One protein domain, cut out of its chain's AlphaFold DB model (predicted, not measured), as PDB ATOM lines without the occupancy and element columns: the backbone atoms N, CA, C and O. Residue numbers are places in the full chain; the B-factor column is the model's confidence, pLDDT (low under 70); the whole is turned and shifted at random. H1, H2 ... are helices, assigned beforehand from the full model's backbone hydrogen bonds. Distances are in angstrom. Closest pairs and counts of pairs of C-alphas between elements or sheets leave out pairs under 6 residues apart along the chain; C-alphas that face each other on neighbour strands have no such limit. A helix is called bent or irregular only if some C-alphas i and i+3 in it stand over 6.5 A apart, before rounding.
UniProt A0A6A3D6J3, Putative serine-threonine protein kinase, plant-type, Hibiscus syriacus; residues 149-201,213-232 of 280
ATOM      1  N   ALA A 149     -45.637  34.424  86.462       87.25
ATOM      2  CA  ALA A 149     -44.176  34.398  86.354       87.25
ATOM      3  C   ALA A 149     -43.557  33.243  87.170       87.25
ATOM      4  O   ALA A 149     -42.970  32.341  86.582       87.25
ATOM      5  N   ASP A 150     -43.787  33.192  88.489       87.44
ATOM      6  CA  ASP A 150     -43.327  32.109  89.371       87.44
ATOM      7  C   ASP A 150     -43.715  30.708  88.859       87.44
ATOM      8  O   ASP A 150     -42.975  29.746  89.067       87.44
ATOM      9  N   LEU A 151     -44.891  30.560  88.232       87.06
ATOM     10  CA  LEU A 151     -45.328  29.294  87.633       87.06
ATOM     11  C   LEU A 151     -44.466  28.906  86.427       87.06
ATOM     12  O   LEU A 151     -44.043  27.751  86.335       87.06
ATOM     13  N   VAL A 152     -44.188  29.862  85.534       88.75
ATOM     14  CA  VAL A 152     -43.308  29.676  84.370       88.75
ATOM     15  C   VAL A 152     -41.869  29.408  84.808       88.75
ATOM     16  O   VAL A 152     -41.241  28.501  84.265       88.75
ATOM     17  N   ASP A 153     -41.364  30.109  85.822       89.75
ATOM     18  CA  ASP A 153     -39.998  29.926  86.326       89.75
ATOM     19  C   ASP A 153     -39.822  28.585  87.048       89.75
ATOM     20  O   ASP A 153     -38.856  27.867  86.785       89.75
ATOM     21  N   LYS A 154     -40.791  28.169  87.879       89.12
ATOM     22  CA  LYS A 154     -40.797  26.822  88.485       89.12
ATOM     23  C   LYS A 154     -40.910  25.730  87.420       89.12
ATOM     24  O   LYS A 154     -40.204  24.730  87.498       89.12
ATOM     25  N   PHE A 155     -41.752  25.915  86.401       90.00
ATOM     26  CA  PHE A 155     -41.827  24.998  85.259       90.00
ATOM     27  C   PHE A 155     -40.488  24.909  84.500       90.00
ATOM     28  O   PHE A 155     -40.013  23.807  84.220       90.00
ATOM     29  N   ARG A 156     -39.854  26.051  84.212       90.75
ATOM     30  CA  ARG A 156     -38.549  26.146  83.542       90.75
ATOM     31  C   ARG A 156     -37.458  25.451  84.358       90.75
ATOM     32  O   ARG A 156     -36.668  24.703  83.790       90.75
ATOM     33  N   ALA A 157     -37.450  25.633  85.681       90.44
ATOM     34  CA  ALA A 157     -36.538  24.937  86.584       90.44
ATOM     35  C   ALA A 157     -36.717  23.409  86.516       90.44
ATOM     36  O   ALA A 157     -35.737  22.704  86.285       90.44
ATOM     37  N   ARG A 158     -37.956  22.897  86.613       92.06
ATOM     38  CA  ARG A 158     -38.240  21.455  86.457       92.06
ATOM     39  C   ARG A 158     -37.773  20.913  85.111       92.06
ATOM     40  O   ARG A 158     -37.065  19.913  85.076       92.06
ATOM     41  N   SER A 159     -38.120  21.603  84.026       90.88
ATOM     42  CA  SER A 159     -37.744  21.235  82.657       90.88
ATOM     43  C   SER A 159     -36.223  21.103  82.496       90.88
ATOM     44  O   SER A 159     -35.742  20.077  82.010       90.88
ATOM     45  N   ASN A 160     -35.463  22.080  83.002       89.19
ATOM     46  CA  ASN A 160     -33.997  22.076  82.978       89.19
ATOM     47  C   ASN A 160     -33.381  20.987  83.882       89.19
ATOM     48  O   ASN A 160     -32.328  20.442  83.551       89.19
ATOM     49  N   SER A 161     -34.006  20.663  85.019       90.12
ATOM     50  CA  SER A 161     -33.555  19.581  85.910       90.12
ATOM     51  C   SER A 161     -33.835  18.193  85.329       90.12
ATOM     52  O   SER A 161     -33.000  17.300  85.434       90.12
ATOM     53  N   LEU A 162     -34.976  18.009  84.661       89.81
ATOM     54  CA  LEU A 162     -35.334  16.758  83.985       89.81
ATOM     55  C   LEU A 162     -34.498  16.515  82.718       89.81
ATOM     56  O   LEU A 162     -34.183  15.370  82.421       89.81
ATOM     57  N   PHE A 163     -34.081  17.577  82.019       86.81
ATOM     58  CA  PHE A 163     -33.178  17.501  80.856       86.81
ATOM     59  C   PHE A 163     -31.786  16.930  81.197       86.81
ATOM     60  O   PHE A 163     -31.072  16.466  80.317       86.81
ATOM     61  N   GLN A 164     -31.387  16.944  82.474       86.31
ATOM     62  CA  GLN A 164     -30.125  16.349  82.937       86.31
ATOM     63  C   GLN A 164     -30.214  14.821  83.125       86.31
ATOM     64  O   GLN A 164     -29.206  14.183  83.421       86.31
ATOM     65  N   LEU A 165     -31.399  14.218  82.966       86.56
ATOM     66  CA  LEU A 165     -31.595  12.775  83.095       86.56
ATOM     67  C   LEU A 165     -31.433  12.082  81.737       86.56
ATOM     68  O   LEU A 165     -32.168  12.371  80.795       86.56
ATOM     69  N   MET A 166     -30.532  11.098  81.671       86.38
ATOM     70  CA  MET A 166     -30.257  10.292  80.466       86.38
ATOM     71  C   MET A 166     -31.473   9.507  79.941       86.38
ATOM     72  O   MET A 166     -31.486   9.089  78.787       86.38
ATOM     73  N   ALA A 167     -32.486   9.283  80.779       89.00
ATOM     74  CA  ALA A 167     -33.732   8.622  80.417       89.00
ATOM     75  C   ALA A 167     -34.896   9.192  81.237       89.00
ATOM     76  O   ALA A 167     -34.718   9.603  82.384       89.00
ATOM     77  N   LEU A 168     -36.096   9.171  80.654       90.62
ATOM     78  CA  LEU A 168     -37.345   9.606  81.281       90.62
ATOM     79  C   LEU A 168     -38.411   8.498  81.172       90.62
ATOM     80  O   LEU A 168     -38.290   7.624  80.310       90.62
ATOM     81  N   PRO A 169     -39.458   8.503  82.021       90.50
ATOM     82  CA  PRO A 169     -40.517   7.499  81.961       90.50
ATOM     83  C   PRO A 169     -41.243   7.497  80.609       90.50
ATOM     84  O   PRO A 169     -41.669   8.544  80.122       90.50
ATOM     85  N   VAL A 170     -41.448   6.309  80.035       89.62
ATOM     86  CA  VAL A 170     -42.255   6.144  78.817       89.62
ATOM     87  C   VAL A 170     -43.719   6.438  79.140       89.62
ATOM     88  O   VAL A 170     -44.347   5.730  79.930       89.62
ATOM     89  N   ILE A 171     -44.278   7.475  78.517       90.06
ATOM     90  CA  ILE A 171     -45.692   7.834  78.659       90.06
ATOM     91  C   ILE A 171     -46.516   7.001  77.674       90.06
ATOM     92  O   ILE A 171     -46.193   6.925  76.490       90.06
ATOM     93  N   SER A 172     -47.594   6.373  78.148       90.50
ATOM     94  CA  SER A 172     -48.461   5.576  77.277       90.50
ATOM     95  C   SER A 172     -49.271   6.475  76.323       90.50
ATOM     96  O   SER A 172     -49.801   7.503  76.757       90.50
ATOM     97  N   PRO A 173     -49.455   6.089  75.043       87.69
ATOM     98  CA  PRO A 173     -50.265   6.864  74.098       87.69
ATOM     99  C   PRO A 173     -51.689   7.138  74.602       87.69
ATOM    100  O   PRO A 173     -52.213   8.231  74.409       87.69
ATOM    101  N   SER A 174     -52.284   6.190  75.333       91.81
ATOM    102  CA  SER A 174     -53.609   6.335  75.952       91.81
ATOM    103  C   SER A 174     -53.668   7.423  77.034       91.81
ATOM    104  O   SER A 174     -54.713   8.044  77.208       91.81
ATOM    105  N   ALA A 175     -52.568   7.694  77.749       89.12
ATOM    106  CA  ALA A 175     -52.506   8.806  78.697       89.12
ATOM    107  C   ALA A 175     -52.425  10.158  77.969       89.12
ATOM    108  O   ALA A 175     -53.100  11.107  78.361       89.12
ATOM    109  N   ILE A 176     -51.657  10.235  76.874       87.75
ATOM    110  CA  ILE A 176     -51.585  11.432  76.016       87.75
ATOM    111  C   ILE A 176     -52.956  11.712  75.380       87.75
ATOM    112  O   ILE A 176     -53.404  12.855  75.354       87.75
ATOM    113  N   GLU A 177     -53.655  10.668  74.931       90.56
ATOM    114  CA  GLU A 177     -55.021  10.747  74.409       90.56
ATOM    115  C   GLU A 177     -56.037  11.219  75.458       90.56
ATOM    116  O   GLU A 177     -56.839  12.103  75.164       90.56
ATOM    117  N   PHE A 178     -55.968  10.710  76.692       90.69
ATOM    118  CA  PHE A 178     -56.822  11.169  77.793       90.69
ATOM    119  C   PHE A 178     -56.590  12.649  78.158       90.69
ATOM    120  O   PHE A 178     -57.523  13.343  78.553       90.69
ATOM    121  N   MET A 179     -55.358  13.146  78.003       89.06
ATOM    122  CA  MET A 179     -54.994  14.550  78.248       89.06
ATOM    123  C   MET A 179     -55.169  15.465  77.019       89.06
ATOM    124  O   MET A 179     -54.884  16.664  77.109       89.06
ATOM    125  N   ARG A 180     -55.601  14.935  75.863       90.81
ATOM    126  CA  ARG A 180     -55.579  15.653  74.578       90.81
ATOM    127  C   ARG A 180     -56.448  16.914  74.617       90.81
ATOM    128  O   ARG A 180     -57.663  16.857  74.783       90.81
ATOM    129  N   SER A 181     -55.815  18.060  74.384       93.75
ATOM    130  CA  SER A 181     -56.464  19.361  74.198       93.75
ATOM    131  C   SER A 181     -55.717  20.169  73.129       93.75
ATOM    132  O   SER A 181     -54.520  19.935  72.939       93.75
ATOM    133  N   PRO A 182     -56.366  21.135  72.447       93.81
ATOM    134  CA  PRO A 182     -55.705  21.958  71.430       93.81
ATOM    135  C   PRO A 182     -54.461  22.685  71.958       93.81
ATOM    136  O   PRO A 182     -53.436  22.732  71.283       93.81
ATOM    137  N   GLN A 183     -54.525  23.183  73.198       92.56
ATOM    138  CA  GLN A 183     -53.420  23.870  73.867       92.56
ATOM    139  C   GLN A 183     -52.248  22.921  74.144       92.56
ATOM    140  O   GLN A 183     -51.094  23.299  73.955       92.56
ATOM    141  N   LEU A 184     -52.532  21.679  74.561       90.38
ATOM    142  CA  LEU A 184     -51.495  20.670  74.775       90.38
ATOM    143  C   LEU A 184     -50.847  20.251  73.451       90.38
ATOM    144  O   LEU A 184     -49.628  20.140  73.381       90.38
ATOM    145  N   GLU A 185     -51.637  20.049  72.398       90.81
ATOM    146  CA  GLU A 185     -51.119  19.711  71.071       90.81
ATOM    147  C   GLU A 185     -50.223  20.807  70.477       90.81
ATOM    148  O   GLU A 185     -49.177  20.502  69.904       90.81
ATOM    149  N   GLU A 186     -50.612  22.078  70.610       91.00
ATOM    150  CA  GLU A 186     -49.791  23.212  70.181       91.00
ATOM    151  C   GLU A 186     -48.478  23.268  70.974       91.00
ATOM    152  O   GLU A 186     -47.393  23.282  70.391       91.00
ATOM    153  N   TYR A 187     -48.562  23.209  72.306       88.75
ATOM    154  CA  TYR A 187     -47.399  23.220  73.190       88.75
ATOM    155  C   TYR A 187     -46.447  22.034  72.948       88.75
ATOM    156  O   TYR A 187     -45.225  22.200  72.982       88.75
ATOM    157  N   LEU A 188     -46.963  20.837  72.647       86.69
ATOM    158  CA  LEU A 188     -46.129  19.690  72.280       86.69
ATOM    159  C   LEU A 188     -45.422  19.902  70.933       86.69
ATOM    160  O   LEU A 188     -44.235  19.582  70.850       86.69
ATOM    161  N   ARG A 189     -46.084  20.514  69.938       84.81
ATOM    162  CA  ARG A 189     -45.499  20.852  68.620       84.81
ATOM    163  C   ARG A 189     -44.435  21.958  68.657       84.81
ATOM    164  O   ARG A 189     -43.585  21.983  67.772       84.81
ATOM    165  N   GLN A 190     -44.468  22.875  69.627       81.31
ATOM    166  CA  GLN A 190     -43.463  23.948  69.743       81.31
ATOM    167  C   GLN A 190     -42.034  23.373  69.898       81.31
ATOM    168  O   GLN A 190     -41.864  22.356  70.574       81.31
ATOM    169  N   PRO A 191     -40.977  23.996  69.347       70.06
ATOM    170  CA  PRO A 191     -39.603  23.588  69.644       70.06
ATOM    171  C   PRO A 191     -39.273  23.775  71.137       70.06
ATOM    172  O   PRO A 191     -39.913  24.558  71.842       70.06
ATOM    173  N   LEU A 192     -38.270  23.047  71.632       65.69
ATOM    174  CA  LEU A 192     -37.781  23.176  73.011       65.69
ATOM    175  C   LEU A 192     -37.269  24.610  73.261       65.69
ATOM    176  O   LEU A 192     -36.648  25.204  72.378       65.69
ATOM    177  N   MET A 193     -37.516  25.182  74.447       58.12
ATOM    178  CA  MET A 193     -37.062  26.545  74.750       58.12
ATOM    179  C   MET A 193     -35.529  26.638  74.698       58.12
ATOM    180  O   MET A 193     -34.824  26.096  75.550       58.12
ATOM    181  N   VAL A 194     -35.036  27.392  73.711       47.53
ATOM    182  CA  VAL A 194     -33.611  27.541  73.356       47.53
ATOM    183  C   VAL A 194     -32.746  28.048  74.520       47.53
ATOM    184  O   VAL A 194     -31.543  27.793  74.556       47.53
ATOM    185  N   ASP A 195     -33.351  28.690  75.523       47.00
ATOM    186  CA  ASP A 195     -32.685  29.142  76.749       47.00
ATOM    187  C   ASP A 195     -31.938  28.021  77.501       47.00
ATOM    188  O   ASP A 195     -30.904  28.296  78.109       47.00
ATOM    189  N   CYS A 196     -32.401  26.762  77.435       45.75
ATOM    190  CA  CYS A 196     -31.689  25.625  78.040       45.75
ATOM    191  C   CYS A 196     -30.448  25.206  77.228       45.75
ATOM    192  O   CYS A 196     -29.439  24.795  77.798       45.75
ATOM    193  N   LEU A 197     -30.487  25.349  75.898       47.91
ATOM    194  CA  LEU A 197     -29.397  24.941  75.002       47.91
ATOM    195  C   LEU A 197     -28.163  25.852  75.133       47.91
ATOM    196  O   LEU A 197     -27.043  25.454  74.823       47.91
ATOM    197  N   LYS A 198     -28.355  27.080  75.629       44.47
ATOM    198  CA  LYS A 198     -27.357  28.163  75.631       44.47
ATOM    199  C   LYS A 198     -26.150  27.948  76.561       44.47
ATOM    200  O   LYS A 198     -25.219  28.749  76.528       44.47
ATOM    201  N   ARG A 199     -26.155  26.889  77.381       42.72
ATOM    202  CA  ARG A 199     -25.005  26.438  78.190       42.72
ATOM    203  C   ARG A 199     -24.207  25.306  77.515       42.72
ATOM    204  O   ARG A 199     -23.069  25.071  77.898       42.72
ATOM    205  N   ASN A 200     -24.769  24.657  76.493       44.34
ATOM    206  CA  ASN A 200     -24.284  23.398  75.924       44.34
ATOM    207  C   ASN A 200     -23.923  23.590  74.438       44.34
ATOM    208  O   ASN A 200     -24.517  22.970  73.554       44.34
ATOM    209  N   ALA A 201     -22.967  24.480  74.154       35.66
ATOM    210  CA  ALA A 201     -22.619  24.954  72.805       35.66
ATOM    211  C   ALA A 201     -21.875  23.932  71.906       35.66
ATOM    212  O   ALA A 201     -21.125  24.323  71.016       35.66
ATOM    213  N   SER A 213     -35.541   5.700  63.551       59.12
ATOM    214  CA  SER A 213     -35.598   5.119  64.898       59.12
ATOM    215  C   SER A 213     -34.959   6.035  65.946       59.12
ATOM    216  O   SER A 213     -35.539   6.261  67.014       59.12
ATOM    217  N   ALA A 214     -33.803   6.623  65.625       60.69
ATOM    218  CA  ALA A 214     -33.130   7.581  66.495       60.69
ATOM    219  C   ALA A 214     -33.956   8.871  66.665       60.69
ATOM    220  O   ALA A 214     -34.153   9.332  67.794       60.69
ATOM    221  N   VAL A 215     -34.497   9.412  65.567       63.62
ATOM    222  CA  VAL A 215     -35.318  10.637  65.572       63.62
ATOM    223  C   VAL A 215     -36.597  10.458  66.397       63.62
ATOM    224  O   VAL A 215     -36.906  11.309  67.237       63.62
ATOM    225  N   ASP A 216     -37.305   9.338  66.230       72.62
ATOM    226  CA  ASP A 216     -38.503   9.018  67.014       72.62
ATOM    227  C   ASP A 216     -38.182   8.868  68.509       72.62
ATOM    228  O   ASP A 216     -38.922   9.380  69.352       72.62
ATOM    229  N   SER A 217     -37.052   8.239  68.860       71.38
ATOM    230  CA  SER A 217     -36.640   8.080  70.264       71.38
ATOM    231  C   SER A 217     -36.381   9.423  70.967       71.38
ATOM    232  O   SER A 217     -36.859   9.639  72.084       71.38
ATOM    233  N   ALA A 218     -35.717  10.368  70.289       75.75
ATOM    234  CA  ALA A 218     -35.484  11.715  70.805       75.75
ATOM    235  C   ALA A 218     -36.795  12.516  70.912       75.75
ATOM    236  O   ALA A 218     -37.027  13.213  71.901       75.75
ATOM    237  N   ASN A 219     -37.690  12.376  69.929       82.12
ATOM    238  CA  ASN A 219     -39.006  13.014  69.937       82.12
ATOM    239  C   ASN A 219     -39.852  12.538  71.136       82.12
ATOM    240  O   ASN A 219     -40.399  13.359  71.876       82.12
ATOM    241  N   LEU A 220     -39.879  11.226  71.401       86.19
ATOM    242  CA  LEU A 220     -40.543  10.645  72.574       86.19
ATOM    243  C   LEU A 220     -39.931  11.138  73.897       86.19
ATOM    244  O   LEU A 220     -40.685  11.478  74.811       86.19
ATOM    245  N   TYR A 221     -38.601  11.247  73.995       89.38
ATOM    246  CA  TYR A 221     -37.931  11.823  75.169       89.38
ATOM    247  C   TYR A 221     -38.371  13.276  75.418       89.38
ATOM    248  O   TYR A 221     -38.764  13.615  76.536       89.38
ATOM    249  N   TYR A 222     -38.380  14.135  74.392       87.88
ATOM    250  CA  TYR A 222     -38.777  15.540  74.551       87.88
ATOM    251  C   TYR A 222     -40.278  15.716  74.831       87.88
ATOM    252  O   TYR A 222     -40.656  16.586  75.621       87.88
ATOM    253  N   GLN A 223     -41.145  14.876  74.259       88.88
ATOM    254  CA  GLN A 223     -42.564  14.841  74.629       88.88
ATOM    255  C   GLN A 223     -42.745  14.425  76.097       88.88
ATOM    256  O   GLN A 223     -43.499  15.077  76.824       88.88
ATOM    257  N   ALA A 224     -42.016  13.401  76.559       91.31
ATOM    258  CA  ALA A 224     -42.036  12.979  77.957       91.31
ATOM    259  C   ALA A 224     -41.550  14.095  78.895       91.31
ATOM    260  O   ALA A 224     -42.264  14.440  79.839       91.31
ATOM    261  N   GLN A 225     -40.407  14.724  78.594       91.06
ATOM    262  CA  GLN A 225     -39.843  15.851  79.346       91.06
ATOM    263  C   GLN A 225     -40.858  16.991  79.506       91.06
ATOM    264  O   GLN A 225     -41.107  17.444  80.627       91.06
ATOM    265  N   LYS A 226     -41.501  17.415  78.410       90.88
ATOM    266  CA  LYS A 226     -42.549  18.445  78.428       90.88
ATOM    267  C   LYS A 226     -43.739  18.068  79.308       90.88
ATOM    268  O   LYS A 226     -44.189  18.901  80.096       90.88
ATOM    269  N   LEU A 227     -44.256  16.847  79.154       92.38
ATOM    270  CA  LEU A 227     -45.452  16.374  79.853       92.38
ATOM    271  C   LEU A 227     -45.211  16.251  81.358       92.38
ATOM    272  O   LEU A 227     -45.946  16.850  82.139       92.38
ATOM    273  N   ILE A 228     -44.147  15.564  81.784       92.75
ATOM    274  CA  ILE A 228     -43.867  15.387  83.218       92.75
ATOM    275  C   ILE A 228     -43.496  16.721  83.901       92.75
ATOM    276  O   ILE A 228     -43.893  16.945  85.045       92.75
ATOM    277  N   SER A 229     -42.855  17.660  83.186       92.06
ATOM    278  CA  SER A 229     -42.581  19.023  83.687       92.06
ATOM    279  C   SER A 229     -43.857  19.834  83.947       92.06
ATOM    280  O   SER A 229     -43.934  20.563  84.948       92.06
ATOM    281  N   LEU A 230     -44.871  19.706  83.077       90.44
ATOM    282  CA  LEU A 230     -46.208  20.271  83.306       90.44
ATOM    283  C   LEU A 230     -46.912  19.578  84.478       90.44
ATOM    284  O   LEU A 230     -47.472  20.257  85.335       90.44
ATOM    285  N   CYS A 231     -46.818  18.248  84.567       89.88
ATOM    286  CA  CYS A 231     -47.362  17.453  85.673       89.88
ATOM    287  C   CYS A 231     -46.617  17.627  87.015       89.88
ATOM    288  O   CYS A 231     -46.937  16.925  87.970       89.88
ATOM    289  N   GLY A 232     -45.639  18.534  87.109       89.62
ATOM    290  CA  GLY A 232     -44.970  18.874  88.367       89.62
ATOM    291  C   GLY A 232     -43.855  17.922  88.806       89.62
ATOM    292  O   GLY A 232     -43.468  17.972  89.967       89.62
TER     293      GLY A 232
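This is residues 149 to 201 and 213 to 232 of the 280 residues of the protein "Putative serine-threonine protein kinase, plant-type" of Hibiscus syriacus (UniProt A0A6A3D6J3). One long helix, H5, runs through the middle of a loose ring of H1, H2, H3 and H4, and its residues 213 to 219 stick out. The 73 printed residues hold five named helices, H1 to H5 in chain order, and no named strand: all helix. The whole is compact, with a radius of gyration of the C-alphas of 12.6 A and spans of 34 by 33 by 19 A.

H1, residues 149 to 162, begins at C-alpha (-44.176, 34.398, 86.354) and measures 19.9 A. H2 is residues 173 to 178, 8.7 A; H3, 182 to 189, 10.6 A; H4, 194 to 199, 9.9 A. H5, residues 213 to 230, measures 26.1 A and ends at C-alpha (-46.208, 20.271, 83.306).

H5 touches H1 with residues 225 to 230 alone, opposite ways at a steep tilt of 39 degrees; the closest C-alphas, of Ser 159 and Ser 229, are 5.4 A apart. H3 is close to H5 but not clearly touching, Leu 188 to Gln 223, C-alphas 6.5 A. H4 is likewise close to H1, Asn 160 to Cys 196, C-alphas 6.5 A. H2 touches no helix. H4 is only just irregular: C-alphas 196 and 199 are 6.7 A apart. Every O i to N i+4 pair is within hydrogen-bond range in H1, H2, H3 and H5; in H4, 1 of 2.

The farthest C-alphas, of Ala 149 and Ser 213, are 37.3 A apart. Residues 202 to 212 are not printed; C-alphas 201 and 213 are 25.0 A apart across the cut. Of the links printed whole, none is long. The pLDDT is under 70 at residues 192 to 201 and 213 to 215.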